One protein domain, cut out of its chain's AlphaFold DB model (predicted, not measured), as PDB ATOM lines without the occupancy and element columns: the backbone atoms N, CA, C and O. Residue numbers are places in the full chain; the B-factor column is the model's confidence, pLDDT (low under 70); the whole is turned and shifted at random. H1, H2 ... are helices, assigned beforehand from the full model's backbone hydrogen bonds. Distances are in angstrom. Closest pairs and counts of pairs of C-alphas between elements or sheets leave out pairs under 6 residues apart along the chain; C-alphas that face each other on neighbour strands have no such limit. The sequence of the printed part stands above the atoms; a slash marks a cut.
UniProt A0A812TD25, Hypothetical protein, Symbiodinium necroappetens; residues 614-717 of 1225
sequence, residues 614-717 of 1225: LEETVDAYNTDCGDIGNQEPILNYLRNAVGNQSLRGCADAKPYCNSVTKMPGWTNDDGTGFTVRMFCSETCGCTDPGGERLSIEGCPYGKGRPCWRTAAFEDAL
ATOM      1  N   LEU A 614     237.513 175.193 190.821       63.09
ATOM      2  CA  LEU A 614     236.874 176.398 191.357       63.09
ATOM      3  C   LEU A 614     237.053 176.501 192.885       63.09
ATOM      4  O   LEU A 614     237.277 177.585 193.421       63.09
ATOM      5  N   GLU A 615     236.997 175.356 193.563       69.88
ATOM      6  CA  GLU A 615     237.126 175.209 195.010       69.88
ATOM      7  C   GLU A 615     238.569 175.449 195.471       69.88
ATOM      8  O   GLU A 615     238.804 176.300 196.326       69.88
ATOM      9  N   GLU A 616     239.545 174.780 194.849       69.56
ATOM     10  CA  GLU A 616     240.976 174.983 195.126       69.56
ATOM     11  C   GLU A 616     241.419 176.422 194.822       69.56
ATOM     12  O   GLU A 616     242.300 176.966 195.488       69.56
ATOM     13  N   THR A 617     240.795 177.056 193.826       67.19
ATOM     14  CA  THR A 617     241.029 178.460 193.487       67.19
ATOM     15  C   THR A 617     240.519 179.368 194.604       67.19
ATOM     16  O   THR A 617     241.282 180.184 195.108       67.19
ATOM     17  N   VAL A 618     239.265 179.210 195.043       72.88
ATOM     18  CA  VAL A 618     238.700 179.965 196.180       72.88
ATOM     19  C   VAL A 618     239.538 179.779 197.453       72.88
ATOM     20  O   VAL A 618     239.837 180.757 198.137       72.88
ATOM     21  N   ASP A 619     239.996 178.556 197.723       79.25
ATOM     22  CA  ASP A 619     240.851 178.239 198.873       79.25
ATOM     23  C   ASP A 619     242.231 178.910 198.784       79.25
ATOM     24  O   ASP A 619     242.812 179.259 199.811       79.25
ATOM     25  N   ALA A 620     242.751 179.133 197.571       68.00
ATOM     26  CA  ALA A 620     243.998 179.858 197.339       68.00
ATOM     27  C   ALA A 620     243.861 181.387 197.489       68.00
ATOM     28  O   ALA A 620     244.859 182.047 197.786       68.00
ATOM     29  N   TYR A 621     242.660 181.956 197.313       71.56
ATOM     30  CA  TYR A 621     242.397 183.375 197.606       71.56
ATOM     31  C   TYR A 621     242.118 183.632 199.090       71.56
ATOM     32  O   TYR A 621     242.504 184.684 199.594       71.56
ATOM     33  N   ASN A 622     241.462 182.700 199.791       82.44
ATOM     34  CA  ASN A 622     241.054 182.873 201.187       82.44
ATOM     35  C   ASN A 622     241.418 181.648 202.047       82.44
ATOM     36  O   ASN A 622     240.554 180.891 202.497       82.44
ATOM     37  N   THR A 623     242.723 181.471 202.281       82.62
ATOM     38  CA  THR A 623     243.321 180.316 202.986       82.62
ATOM     39  C   THR A 623     242.858 180.141 204.431       82.62
ATOM     40  O   THR A 623     242.986 179.043 204.978       82.62
ATOM     41  N   ASP A 624     242.324 181.209 205.024       84.12
ATOM     42  CA  ASP A 624     242.022 181.322 206.452       84.12
ATOM     43  C   ASP A 624     240.501 181.462 206.711       84.12
ATOM     44  O   ASP A 624     240.072 181.481 207.861       84.12
ATOM     45  N   CYS A 625     239.682 181.541 205.649       90.12
ATOM     46  CA  CYS A 625     238.237 181.827 205.675       90.12
ATOM     47  C   CYS A 625     237.853 183.104 206.460       90.12
ATOM     48  O   CYS A 625     236.898 183.116 207.235       90.12
ATOM     49  N   GLY A 626     238.595 184.193 206.247       91.00
ATOM     50  CA  GLY A 626     238.327 185.497 206.864       91.00
ATOM     51  C   GLY A 626     237.692 186.509 205.907       91.00
ATOM     52  O   GLY A 626     237.646 186.309 204.691       91.00
ATOM     53  N   ASP A 627     237.260 187.649 206.442       93.31
ATOM     54  CA  ASP A 627     236.806 188.799 205.649       93.31
ATOM     55  C   ASP A 627     237.986 189.622 205.084       93.31
ATOM     56  O   ASP A 627     238.242 190.769 205.472       93.31
ATOM     57  N   ILE A 628     238.723 189.032 204.140       88.44
ATOM     58  CA  ILE A 628     239.860 189.661 203.448       88.44
ATOM     59  C   ILE A 628     239.458 190.899 202.621       88.44
ATOM     60  O   ILE A 628     240.264 191.811 202.440       88.44
ATOM     61  N   GLY A 629     238.189 191.002 202.214       87.56
ATOM     62  CA  GLY A 629     237.598 192.177 201.565       87.56
ATOM     63  C   GLY A 629     237.495 193.431 202.448       87.56
ATOM     64  O   GLY A 629     237.099 194.484 201.957       87.56
ATOM     65  N   ASN A 630     237.873 193.360 203.729       88.94
ATOM     66  CA  ASN A 630     238.033 194.532 204.601       88.94
ATOM     67  C   ASN A 630     239.345 195.311 204.368       88.94
ATOM     68  O   ASN A 630     239.526 196.370 204.969       88.94
ATOM     69  N   GLN A 631     240.282 194.797 203.562       79.94
ATOM     70  CA  GLN A 631     241.617 195.383 203.385       79.94
ATOM     71  C   GLN A 631     241.872 195.766 201.923       79.94
ATOM     72  O   GLN A 631     241.512 195.038 201.000       79.94
ATOM     73  N   GLU A 632     242.523 196.907 201.688       68.50
ATOM     74  CA  GLU A 632     243.012 197.271 200.351       68.50
ATOM     75  C   GLU A 632     244.267 196.433 200.011       68.50
ATOM     76  O   GLU A 632     245.097 196.205 200.894       68.50
ATOM     77  N   PRO A 633     244.422 195.938 198.765       67.81
ATOM     78  CA  PRO A 633     243.650 196.288 197.565       67.81
ATOM     79  C   PRO A 633     242.335 195.507 197.369       67.81
ATOM     80  O   PRO A 633     241.539 195.888 196.516       67.81
ATOM     81  N   ILE A 634     242.074 194.442 198.135       73.00
ATOM     82  CA  ILE A 634     240.933 193.525 197.914       73.00
ATOM     83  C   ILE A 634     239.583 194.254 198.042       73.00
ATOM     84  O   ILE A 634     238.669 194.006 197.257       73.00
ATOM     85  N   LEU A 635     239.484 195.225 198.954       78.75
ATOM     86  CA  LEU A 635     238.328 196.116 199.102       78.75
ATOM     87  C   LEU A 635     237.968 196.873 197.806       78.75
ATOM     88  O   LEU A 635     236.791 197.125 197.565       78.75
ATOM     89  N   ASN A 636     238.931 197.200 196.940       71.56
ATOM     90  CA  ASN A 636     238.637 197.868 195.667       71.56
ATOM     91  C   ASN A 636     238.058 196.901 194.629       71.56
ATOM     92  O   ASN A 636     237.095 197.242 193.948       71.56
ATOM     93  N   TYR A 637     238.545 195.658 194.584       69.56
ATOM     94  CA  TYR A 637     237.884 194.620 193.789       69.56
ATOM     95  C   TYR A 637     236.457 194.368 194.304       69.56
ATOM     96  O   TYR A 637     235.530 194.261 193.509       69.56
ATOM     97  N   LEU A 638     236.252 194.342 195.628       80.69
ATOM     98  CA  LEU A 638     234.921 194.216 196.237       80.69
ATOM     99  C   LEU A 638     233.997 195.393 195.863       80.69
ATOM    100  O   LEU A 638     232.825 195.170 195.578       80.69
ATOM    101  N   ARG A 639     234.513 196.631 195.812       81.06
ATOM    102  CA  ARG A 639     233.779 197.814 195.321       81.06
ATOM    103  C   ARG A 639     233.361 197.657 193.856       81.06
ATOM    104  O   ARG A 639     232.186 197.869 193.555       81.06
ATOM    105  N   ASN A 640     234.278 197.260 192.972       70.62
ATOM    106  CA  ASN A 640     233.998 197.104 191.540       70.62
ATOM    107  C   ASN A 640     233.030 195.938 191.274       70.62
ATOM    108  O   ASN A 640     232.023 196.136 190.605       70.62
ATOM    109  N   ALA A 641     233.261 194.762 191.864       73.31
ATOM    110  CA  ALA A 641     232.424 193.570 191.679       73.31
ATOM    111  C   ALA A 641     231.012 193.672 192.296       73.31
ATOM    112  O   ALA A 641     230.171 192.814 192.044       73.31
ATOM    113  N   VAL A 642     230.750 194.698 193.114       83.88
ATOM    114  CA  VAL A 642     229.418 195.054 193.647       83.88
ATOM    115  C   VAL A 642     228.845 196.301 192.937       83.88
ATOM    116  O   VAL A 642     227.732 196.736 193.229       83.88
ATOM    117  N   GLY A 643     229.600 196.932 192.030       76.06
ATOM    118  CA  GLY A 643     229.221 198.191 191.378       76.06
ATOM    119  C   GLY A 643     229.083 199.383 192.339       76.06
ATOM    120  O   GLY A 643     228.407 200.361 192.021       76.06
ATOM    121  N   ASN A 644     229.683 199.324 193.537       83.50
ATOM    122  CA  ASN A 644     229.453 200.297 194.606       83.50
ATOM    123  C   ASN A 644     230.747 200.743 195.304       83.50
ATOM    124  O   ASN A 644     231.214 200.140 196.270       83.50
ATOM    125  N   GLN A 645     231.258 201.902 194.888       82.62
ATOM    126  CA  GLN A 645     232.443 202.540 195.475       82.62
ATOM    127  C   GLN A 645     232.257 203.023 196.930       82.62
ATOM    128  O   GLN A 645     233.224 203.412 197.582       82.62
ATOM    129  N   SER A 646     231.034 202.994 197.478       90.06
ATOM    130  CA  SER A 646     230.755 203.451 198.850       90.06
ATOM    131  C   SER A 646     231.112 202.427 199.934       90.06
ATOM    132  O   SER A 646     231.124 202.789 201.113       90.06
ATOM    133  N   LEU A 647     231.375 201.165 199.562       89.81
ATOM    134  CA  LEU A 647     231.692 200.092 200.508       89.81
ATOM    135  C   LEU A 647     232.983 200.397 201.286       89.81
ATOM    136  O   LEU A 647     233.992 200.845 200.726       89.81
ATOM    137  N   ARG A 648     232.965 200.121 202.592       92.31
ATOM    138  CA  ARG A 648     234.110 200.268 203.508       92.31
ATOM    139  C   ARG A 648     234.702 198.933 203.945       92.31
ATOM    140  O   ARG A 648     235.764 198.924 204.556       92.31
ATOM    141  N   GLY A 649     234.008 197.837 203.659       93.81
ATOM    142  CA  GLY A 649     234.390 196.488 204.041       93.81
ATOM    143  C   GLY A 649     233.256 195.495 203.817       93.81
ATOM    144  O   GLY A 649     232.172 195.839 203.338       93.81
ATOM    145  N   CYS A 650     233.501 194.259 204.227       96.25
ATOM    146  CA  CYS A 650     232.587 193.136 204.091       96.25
ATOM    147  C   CYS A 650     231.241 193.346 204.793       96.25
ATOM    148  O   CYS A 650     230.210 192.948 204.255       96.25
ATOM    149  N   ALA A 651     231.219 194.056 205.926       95.62
ATOM    150  CA  ALA A 651     229.985 194.390 206.639       95.62
ATOM    151  C   ALA A 651     228.958 195.135 205.760       95.62
ATOM    152  O   ALA A 651     227.764 194.844 205.842       95.62
ATOM    153  N   ASP A 652     229.414 196.033 204.877       95.00
ATOM    154  CA  ASP A 652     228.549 196.747 203.925       95.00
ATOM    155  C   ASP A 652     228.138 195.847 202.741       95.00
ATOM    156  O   ASP A 652     227.070 196.029 202.155       95.00
ATOM    157  N   ALA A 653     228.964 194.847 202.403       93.69
ATOM    158  CA  ALA A 653     228.697 193.858 201.359       93.69
ATOM    159  C   ALA A 653     227.765 192.709 201.815       93.69
ATOM    160  O   ALA A 653     227.276 191.946 200.980       93.69
ATOM    161  N   LYS A 654     227.438 192.608 203.115       93.00
ATOM    162  CA  LYS A 654     226.561 191.562 203.681       93.00
ATOM    163  C   LYS A 654     225.230 191.321 202.935       93.00
ATOM    164  O   LYS A 654     224.802 190.160 202.917       93.00
ATOM    165  N   PRO A 655     224.538 192.318 202.337       91.50
ATOM    166  CA  PRO A 655     223.317 192.069 201.561       91.50
ATOM    167  C   PRO A 655     223.538 191.124 200.372       91.50
ATOM    168  O   PRO A 655     222.719 190.240 200.130       91.50
ATOM    169  N   TYR A 656     224.677 191.256 199.690       90.75
ATOM    170  CA  TYR A 656     224.980 190.563 198.437       90.75
ATOM    171  C   TYR A 656     225.406 189.097 198.627       90.75
ATOM    172  O   TYR A 656     225.427 188.337 197.664       90.75
ATOM    173  N   CYS A 657     225.663 188.648 199.863       90.62
ATOM    174  CA  CYS A 657     225.981 187.245 200.171       90.62
ATOM    175  C   CYS A 657     224.923 186.234 199.678       90.62
ATOM    176  O   CYS A 657     225.261 185.073 199.455       90.62
ATOM    177  N   ASN A 658     223.659 186.651 199.517       86.00
ATOM    178  CA  ASN A 658     222.575 185.810 198.985       86.00
ATOM    179  C   ASN A 658     222.488 185.800 197.445       86.00
ATOM    180  O   ASN A 658     221.705 185.025 196.907       86.00
ATOM    181  N   SER A 659     223.248 186.647 196.743       84.56
ATOM    182  CA  SER A 659     223.118 186.839 195.294       84.56
ATOM    183  C   SER A 659     223.539 185.594 194.499       84.56
ATOM    184  O   SER A 659     224.477 184.880 194.886       84.56
ATOM    185  N   VAL A 660     222.811 185.304 193.419       78.62
ATOM    186  CA  VAL A 660     222.916 184.062 192.638       78.62
ATOM    187  C   VAL A 660     223.750 184.303 191.379       78.62
ATOM    188  O   VAL A 660     223.230 184.702 190.341       78.62
ATOM    189  N   THR A 661     225.046 184.014 191.463       74.44
ATOM    190  CA  THR A 661     225.972 184.061 190.324       74.44
ATOM    191  C   THR A 661     225.874 182.784 189.496       74.44
ATOM    192  O   THR A 661     226.286 181.730 189.969       74.44
ATOM    193  N   LYS A 662     225.430 182.850 188.234       67.62
ATOM    194  CA  LYS A 662     225.446 181.661 187.366       67.62
ATOM    195  C   LYS A 662     226.807 181.457 186.691       67.62
ATOM    196  O   LYS A 662     227.128 182.124 185.704       67.62
ATOM    197  N   MET A 663     227.587 180.476 187.133       61.88
ATOM    198  CA  MET A 663     228.798 180.054 186.414       61.88
ATOM    199  C   MET A 663     228.500 179.135 185.206       61.88
ATOM    200  O   MET A 663     227.401 178.603 185.076       61.88
ATOM    201  N   PRO A 664     229.438 178.991 184.245       52.88
ATOM    202  CA  PRO A 664     230.664 179.777 184.062       52.88
ATOM    203  C   PRO A 664     230.419 181.126 183.354       52.88
ATOM    204  O   PRO A 664     231.380 181.804 183.003       52.88
ATOM    205  N   GLY A 665     229.157 181.482 183.079       52.19
ATOM    206  CA  GLY A 665     228.784 182.669 182.299       52.19
ATOM    207  C   GLY A 665     228.764 183.987 183.076       52.19
ATOM    208  O   GLY A 665     228.671 185.031 182.442       52.19
ATOM    209  N   TRP A 666     228.851 183.934 184.408       62.41
ATOM    210  CA  TRP A 666     228.746 185.073 185.332       62.41
ATOM    211  C   TRP A 666     227.404 185.815 185.245       62.41
ATOM    212  O   TRP A 666     227.306 186.965 185.640       62.41
ATOM    213  N   THR A 667     226.347 185.167 184.741       57.16
ATOM    214  CA  THR A 667     225.066 185.848 184.500       57.16
ATOM    215  C   THR A 667     224.266 186.061 185.784       57.16
ATOM    216  O   THR A 667     224.509 185.408 186.801       57.16
ATOM    217  N   ASN A 668     223.257 186.931 185.671       68.62
ATOM    218  CA  ASN A 668     222.317 187.390 186.702       68.62
ATOM    219  C   ASN A 668     222.891 188.490 187.608       68.62
ATOM    220  O   ASN A 668     222.208 189.485 187.827       68.62
ATOM    221  N   ASP A 669     224.129 188.343 188.092       72.19
ATOM    222  CA  ASP A 669     224.749 189.303 189.021       72.19
ATOM    223  C   ASP A 669     226.206 189.682 188.701       72.19
ATOM    224  O   ASP A 669     226.910 190.179 189.574       72.19
ATOM    225  N   ASP A 670     226.686 189.395 187.487       69.56
ATOM    226  CA  ASP A 670     228.052 189.679 187.005       69.56
ATOM    227  C   ASP A 670     229.194 189.153 187.908       69.56
ATOM    228  O   ASP A 670     230.362 189.512 187.750       69.56
ATOM    229  N   GLY A 671     228.888 188.236 188.837       72.75
ATOM    230  CA  GLY A 671     229.838 187.691 189.805       72.75
ATOM    231  C   GLY A 671     229.824 188.329 191.183       72.75
ATOM    232  O   GLY A 671     230.688 187.980 191.998       72.75
ATOM    233  N   THR A 672     228.875 189.220 191.477       84.06
ATOM    234  CA  THR A 672     228.773 189.887 192.777       84.06
ATOM    235  C   THR A 672     228.689 188.878 193.926       84.06
ATOM    236  O   THR A 672     229.539 188.895 194.817       84.06
ATOM    237  N   GLY A 673     227.712 187.966 193.920       86.06
ATOM    238  CA  GLY A 673     227.471 187.022 195.013       86.06
ATOM    239  C   GLY A 673     228.641 186.074 195.258       86.06
ATOM    240  O   GLY A 673     229.064 185.892 196.402       86.06
ATOM    241  N   PHE A 674     229.207 185.516 194.187       86.50
ATOM    242  CA  PHE A 674     230.413 184.688 194.252       86.50
ATOM    243  C   PHE A 674     231.606 185.459 194.840       86.50
ATOM    244  O   PHE A 674     232.251 184.976 195.772       86.50
ATOM    245  N   THR A 675     231.891 186.665 194.334       85.56
ATOM    246  CA  THR A 675     233.035 187.478 194.784       85.56
ATOM    247  C   THR A 675     232.891 187.873 196.247       85.56
ATOM    248  O   THR A 675     233.837 187.752 197.025       85.56
ATOM    249  N   VAL A 676     231.690 188.299 196.643       91.69
ATOM    250  CA  VAL A 676     231.383 188.674 198.022       91.69
ATOM    251  C   VAL A 676     231.545 187.461 198.946       91.69
ATOM    252  O   VAL A 676     232.201 187.587 199.972       91.69
ATOM    253  N   ARG A 677     231.088 186.255 198.577       91.75
ATOM    254  CA  ARG A 677     231.330 185.039 199.388       91.75
ATOM    255  C   ARG A 677     232.805 184.608 199.436       91.75
ATOM    256  O   ARG A 677     233.232 184.081 200.463       91.75
ATOM    257  N   MET A 678     233.590 184.877 198.389       89.25
ATOM    258  CA  MET A 678     235.030 184.571 198.324       89.25
ATOM    259  C   MET A 678     235.881 185.509 199.190       89.25
ATOM    260  O   MET A 678     236.812 185.055 199.856       89.25
ATOM    261  N   PHE A 679     235.567 186.808 199.213       91.00
ATOM    262  CA  PHE A 679     236.337 187.813 199.961       91.00
ATOM    263  C   PHE A 679     235.752 188.170 201.333       91.00
ATOM    264  O   PHE A 679     236.466 188.728 202.164       91.00
ATOM    265  N   CYS A 680     234.488 187.842 201.584       95.06
ATOM    266  CA  CYS A 680     233.766 188.118 202.827       95.06
ATOM    267  C   CYS A 680     233.171 186.834 203.415       95.06
ATOM    268  O   CYS A 680     231.984 186.763 203.746       95.06
ATOM    269  N   SER A 681     233.986 185.779 203.476       94.25
ATOM    270  CA  SER A 681     233.532 184.437 203.843       94.25
ATOM    271  C   SER A 681     233.026 184.337 205.288       94.25
ATOM    272  O   SER A 681     232.150 183.520 205.565       94.25
ATOM    273  N   GLU A 682     233.504 185.189 206.197       93.19
ATOM    274  CA  GLU A 682     233.034 185.235 207.585       93.19
ATOM    275  C   GLU A 682     231.690 185.981 207.667       93.19
ATOM    276  O   GLU A 682     230.700 185.430 208.151       93.19
ATOM    277  N   THR A 683     231.588 187.182 207.081       94.81
ATOM    278  CA  THR A 683     230.332 187.958 207.015       94.81
ATOM    279  C   THR A 683     229.216 187.227 206.257       94.81
ATOM    280  O   THR A 683     228.034 187.361 206.602       94.81
ATOM    281  N   CYS A 684     229.564 186.436 205.240       93.81
ATOM    282  CA  CYS A 684     228.624 185.582 204.517       93.81
ATOM    283  C   CYS A 684     228.352 184.229 205.197       93.81
ATOM    284  O   CYS A 684     227.599 183.427 204.647       93.81
ATOM    285  N   GLY A 685     228.906 183.962 206.383       92.50
ATOM    286  CA  GLY A 685     228.610 182.752 207.150       92.50
ATOM    287  C   GLY A 685     229.049 181.459 206.460       92.50
ATOM    288  O   GLY A 685     228.377 180.438 206.594       92.50
ATOM    289  N   CYS A 686     230.157 181.483 205.712       93.31
ATOM    290  CA  CYS A 686     230.803 180.271 205.200       93.31
ATOM    291  C   CYS A 686     231.394 179.419 206.343       93.31
ATOM    292  O   CYS A 686     231.610 178.222 206.173       93.31
ATOM    293  N   THR A 687     231.648 180.022 207.506       93.12
ATOM    294  CA  THR A 687     232.128 179.370 208.736       93.12
ATOM    295  C   THR A 687     231.033 178.677 209.553       93.12
ATOM    296  O   THR A 687     231.359 177.986 210.507       93.12
ATOM    297  N   ASP A 688     229.754 178.823 209.194       92.31
ATOM    298  CA  ASP A 688     228.617 178.328 209.981       92.31
ATOM    299  C   ASP A 688     227.731 177.374 209.144       92.31
ATOM    300  O   ASP A 688     227.036 177.836 208.230       92.31
ATOM    301  N   PRO A 689     227.708 176.053 209.414       91.12
ATOM    302  CA  PRO A 689     226.848 175.107 208.702       91.12
ATOM    303  C   PRO A 689     225.343 175.330 208.954       91.12
ATOM    304  O   PRO A 689     224.549 174.990 208.080       91.12
ATOM    305  N   GLY A 690     224.955 175.944 210.079       89.25
ATOM    306  CA  GLY A 690     223.575 176.301 210.445       89.25
ATOM    307  C   GLY A 690     223.206 177.768 210.187       89.25
ATOM    308  O   GLY A 690     222.166 178.243 210.645       89.25
ATOM    309  N   GLY A 691     224.057 178.510 209.474       91.00
ATOM    310  CA  GLY A 691     223.882 179.947 209.267       91.00
ATOM    311  C   GLY A 691     222.823 180.307 208.223       91.00
ATOM    312  O   GLY A 691     222.614 179.584 207.248       91.00
ATOM    313  N   GLU A 692     222.221 181.494 208.360       91.06
ATOM    314  CA  GLU A 692     221.130 182.027 207.512       91.06
ATOM    315  C   GLU A 692     221.414 182.024 205.994       91.06
ATOM    316  O   GLU A 692     220.486 182.078 205.185       91.06
ATOM    317  N   ARG A 693     222.688 181.994 205.591       91.62
ATOM    318  CA  ARG A 693     223.137 181.990 204.193       91.62
ATOM    319  C   ARG A 693     223.235 180.552 203.669       91.62
ATOM    320  O   ARG A 693     224.093 179.805 204.130       91.62
ATOM    321  N   LEU A 694     222.376 180.185 202.714       91.00
ATOM    322  CA  LEU A 694     222.321 178.845 202.105       91.00
ATOM    323  C   LEU A 694     223.433 178.602 201.065       91.00
ATOM    324  O   LEU A 694     223.991 177.508 200.999       91.00
ATOM    325  N   SER A 695     223.747 179.606 200.243       88.50
ATOM    326  CA  SER A 695     224.679 179.480 199.116       88.50
ATOM    327  C   SER A 695     226.138 179.416 199.571       88.50
ATOM    328  O   SER A 695     226.617 180.329 200.241       88.50
ATOM    329  N   ILE A 696     226.855 178.368 199.155       87.75
ATOM    330  CA  ILE A 696     228.293 178.161 199.437       87.75
ATOM    331  C   ILE A 696     229.176 178.317 198.192       87.75
ATOM    332  O   ILE A 696     230.396 178.209 198.264       87.75
ATOM    333  N   GLU A 697     228.577 178.597 197.039       84.88
ATOM    334  CA  GLU A 697     229.269 178.848 195.779       84.88
ATOM    335  C   GLU A 697     230.111 180.135 195.853       84.88
ATOM    336  O   GLU A 697     229.576 181.245 195.859       84.88
ATOM    337  N   GLY A 698     231.433 179.981 195.963       83.62
ATOM    338  CA  GLY A 698     232.381 181.062 196.271       83.62
ATOM    339  C   GLY A 698     232.920 181.042 197.705       83.62
ATOM    340  O   GLY A 698     233.902 181.718 197.978       83.62
ATOM    341  N   CYS A 699     232.362 180.236 198.613       90.62
ATOM    342  CA  CYS A 699     232.948 179.995 199.932       90.62
ATOM    343  C   CYS A 699     234.129 178.995 199.868       90.62
ATOM    344  O   CYS A 699     234.069 178.018 199.108       90.62
ATOM    345  N   PRO A 700     235.135 179.126 200.755       88.06
ATOM    346  CA  PRO A 700     236.109 178.073 201.089       88.06
ATOM    347  C   PRO A 700     235.501 176.878 201.875       88.06
ATOM    348  O   PRO A 700     236.032 176.439 202.899       88.06
ATOM    349  N   TYR A 701     234.327 176.394 201.447       86.25
ATOM    350  CA  TYR A 701     233.438 175.491 202.192       86.25
ATOM    351  C   TYR A 701     233.529 174.035 201.722       86.25
ATOM    352  O   TYR A 701     233.370 173.739 200.540       86.25
ATOM    353  N   GLY A 702     233.726 173.120 202.666       81.50
ATOM    354  CA  GLY A 702     233.844 171.679 202.436       81.50
ATOM    355  C   GLY A 702     234.960 171.092 203.298       81.50
ATOM    356  O   GLY A 702     235.852 171.814 203.747       81.50
ATOM    357  N   LYS A 703     234.935 169.785 203.559       76.50
ATOM    358  CA  LYS A 703     235.952 169.141 204.400       76.50
ATOM    359  C   LYS A 703     237.365 169.385 203.876       76.50
ATOM    360  O   LYS A 703     237.643 169.253 202.689       76.50
ATOM    361  N   GLY A 704     238.279 169.710 204.788       77.31
ATOM    362  CA  GLY A 704     239.676 169.999 204.460       77.31
ATOM    363  C   GLY A 704     239.900 171.383 203.841       77.31
ATOM    364  O   GLY A 704     241.020 171.891 203.918       77.31
ATOM    365  N   ARG A 705     238.858 172.049 203.335       87.88
ATOM    366  CA  ARG A 705     238.904 173.446 202.883       87.88
ATOM    367  C   ARG A 705     238.980 174.405 204.093       87.88
ATOM    368  O   ARG A 705     238.771 173.957 205.226       87.88
ATOM    369  N   PRO A 706     239.356 175.685 203.915       89.44
ATOM    370  CA  PRO A 706     239.590 176.620 205.018       89.44
ATOM    371  C   PRO A 706     238.440 176.774 206.022       89.44
ATOM    372  O   PRO A 706     238.674 176.633 207.221       89.44
ATOM    373  N   CYS A 707     237.198 177.006 205.578       91.62
ATOM    374  CA  CYS A 707     236.104 177.363 206.495       91.62
ATOM    375  C   CYS A 707     235.737 176.237 207.469       91.62
ATOM    376  O   CYS A 707     235.444 176.495 208.636       91.62
ATOM    377  N   TRP A 708     235.831 174.986 207.013       88.19
ATOM    378  CA  TRP A 708     235.554 173.781 207.805       88.19
ATOM    379  C   TRP A 708     236.579 173.553 208.930       88.19
ATOM    380  O   TRP A 708     236.352 172.755 209.831       88.19
ATOM    381  N   ARG A 709     237.730 174.238 208.876       87.44
ATOM    382  CA  ARG A 709     238.798 174.179 209.887       87.44
ATOM    383  C   ARG A 709     238.765 175.360 210.867       87.44
ATOM    384  O   ARG A 709     239.699 175.521 211.649       87.44
ATOM    385  N   THR A 710     237.723 176.192 210.824       91.50
ATOM    386  CA  THR A 710     237.549 177.309 211.764       91.50
ATOM    387  C   THR A 710     236.854 176.852 213.047       91.50
ATOM    388  O   THR A 710     235.943 176.030 213.012       91.50
ATOM    389  N   ALA A 711     237.241 177.431 214.187       91.31
ATOM    390  CA  ALA A 711     236.635 177.106 215.483       91.31
ATOM    391  C   ALA A 711     235.129 177.435 215.546       91.31
ATOM    392  O   ALA A 711     234.398 176.790 216.286       91.31
ATOM    393  N   ALA A 712     234.654 178.400 214.746       91.44
ATOM    394  CA  ALA A 712     233.229 178.708 214.617       91.44
ATOM    395  C   ALA A 712     232.437 177.562 213.955       91.44
ATOM    396  O   ALA A 712     231.311 177.291 214.359       91.44
ATOM    397  N   PHE A 713     233.039 176.856 212.991       91.94
ATOM    398  CA  PHE A 713     232.420 175.695 212.348       91.94
ATOM    399  C   PHE A 713     232.320 174.512 213.321       91.94
ATOM    400  O   PHE A 713     231.297 173.836 213.378       91.94
ATOM    401  N   GLU A 714     233.368 174.286 214.120       89.69
ATOM    402  CA  GLU A 714     233.392 173.253 215.163       89.69
ATOM    403  C   GLU A 714     232.378 173.551 216.285       89.69
ATOM    404  O   GLU A 714     231.569 172.687 216.622       89.69
ATOM    405  N   ASP A 715     232.343 174.786 216.798       91.38
ATOM    406  CA  ASP A 715     231.378 175.225 217.818       91.38
ATOM    407  C   ASP A 715     229.926 175.116 217.321       91.38
ATOM    408  O   ASP A 715     229.057 174.636 218.047       91.38
ATOM    409  N   ALA A 716     229.656 175.447 216.054       91.62
ATOM    410  CA  ALA A 716     228.337 175.271 215.447       91.62
ATOM    411  C   ALA A 716     227.897 173.794 215.370       91.62
ATOM    412  O   ALA A 716     226.716 173.503 215.553       91.62
ATOM    413  N   LEU A 717     228.814 172.840 215.154       90.69
ATOM    414  CA  LEU A 717     228.477 171.410 215.223       90.69
ATOM    415  C   LEU A 717     228.262 170.929 216.667       90.69
ATOM    416  O   LEU A 717     227.364 170.121 216.902       90.69
TER     417      LEU A 717
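This is residues 614 to 717 of the 1225 residues of the protein "Hypothetical protein" of Symbiodinium necroappetens (UniProt A0A812TD25). This is a loop-rich body of little regular structure, with H2 and H3 packing on H4 near its middle and H5 at one end. Five named helices, H1 to H5, hold 40 of 104 printed residues: all helix. It is compact, radius of gyration of the C-alphas 12.6 A, spanning 36 by 28 by 25 A.

H1, residues 614 to 621, only just touches H4, residues 672 to 679, with 3 C-alpha pairs within 8 A. H2, residues 634 to 641, touches H4 at a shallow tilt of 8 degrees, closest C-alphas Ala 641 and Thr 672, 5.3 A. H3, residues 650 to 658, touches H4, closest C-alphas Cys 657 and Gly 673, 5.4 A. Within hydrogen-bond range, H3 has 1 of 5 O i to N i+4 pairs and 2 of 6 O i to N i+3; H1, H2 and H4 have every O i to N i+4 pair.

H1 begins at C-alpha 614 (236.874, 176.398, 191.357); H5, residues 711 to 717, ends at C-alpha 717 (228.477, 171.410, 215.223).

The printed part has no cut; the link H4 to H5 is long; 16 residues have pLDDT under 70.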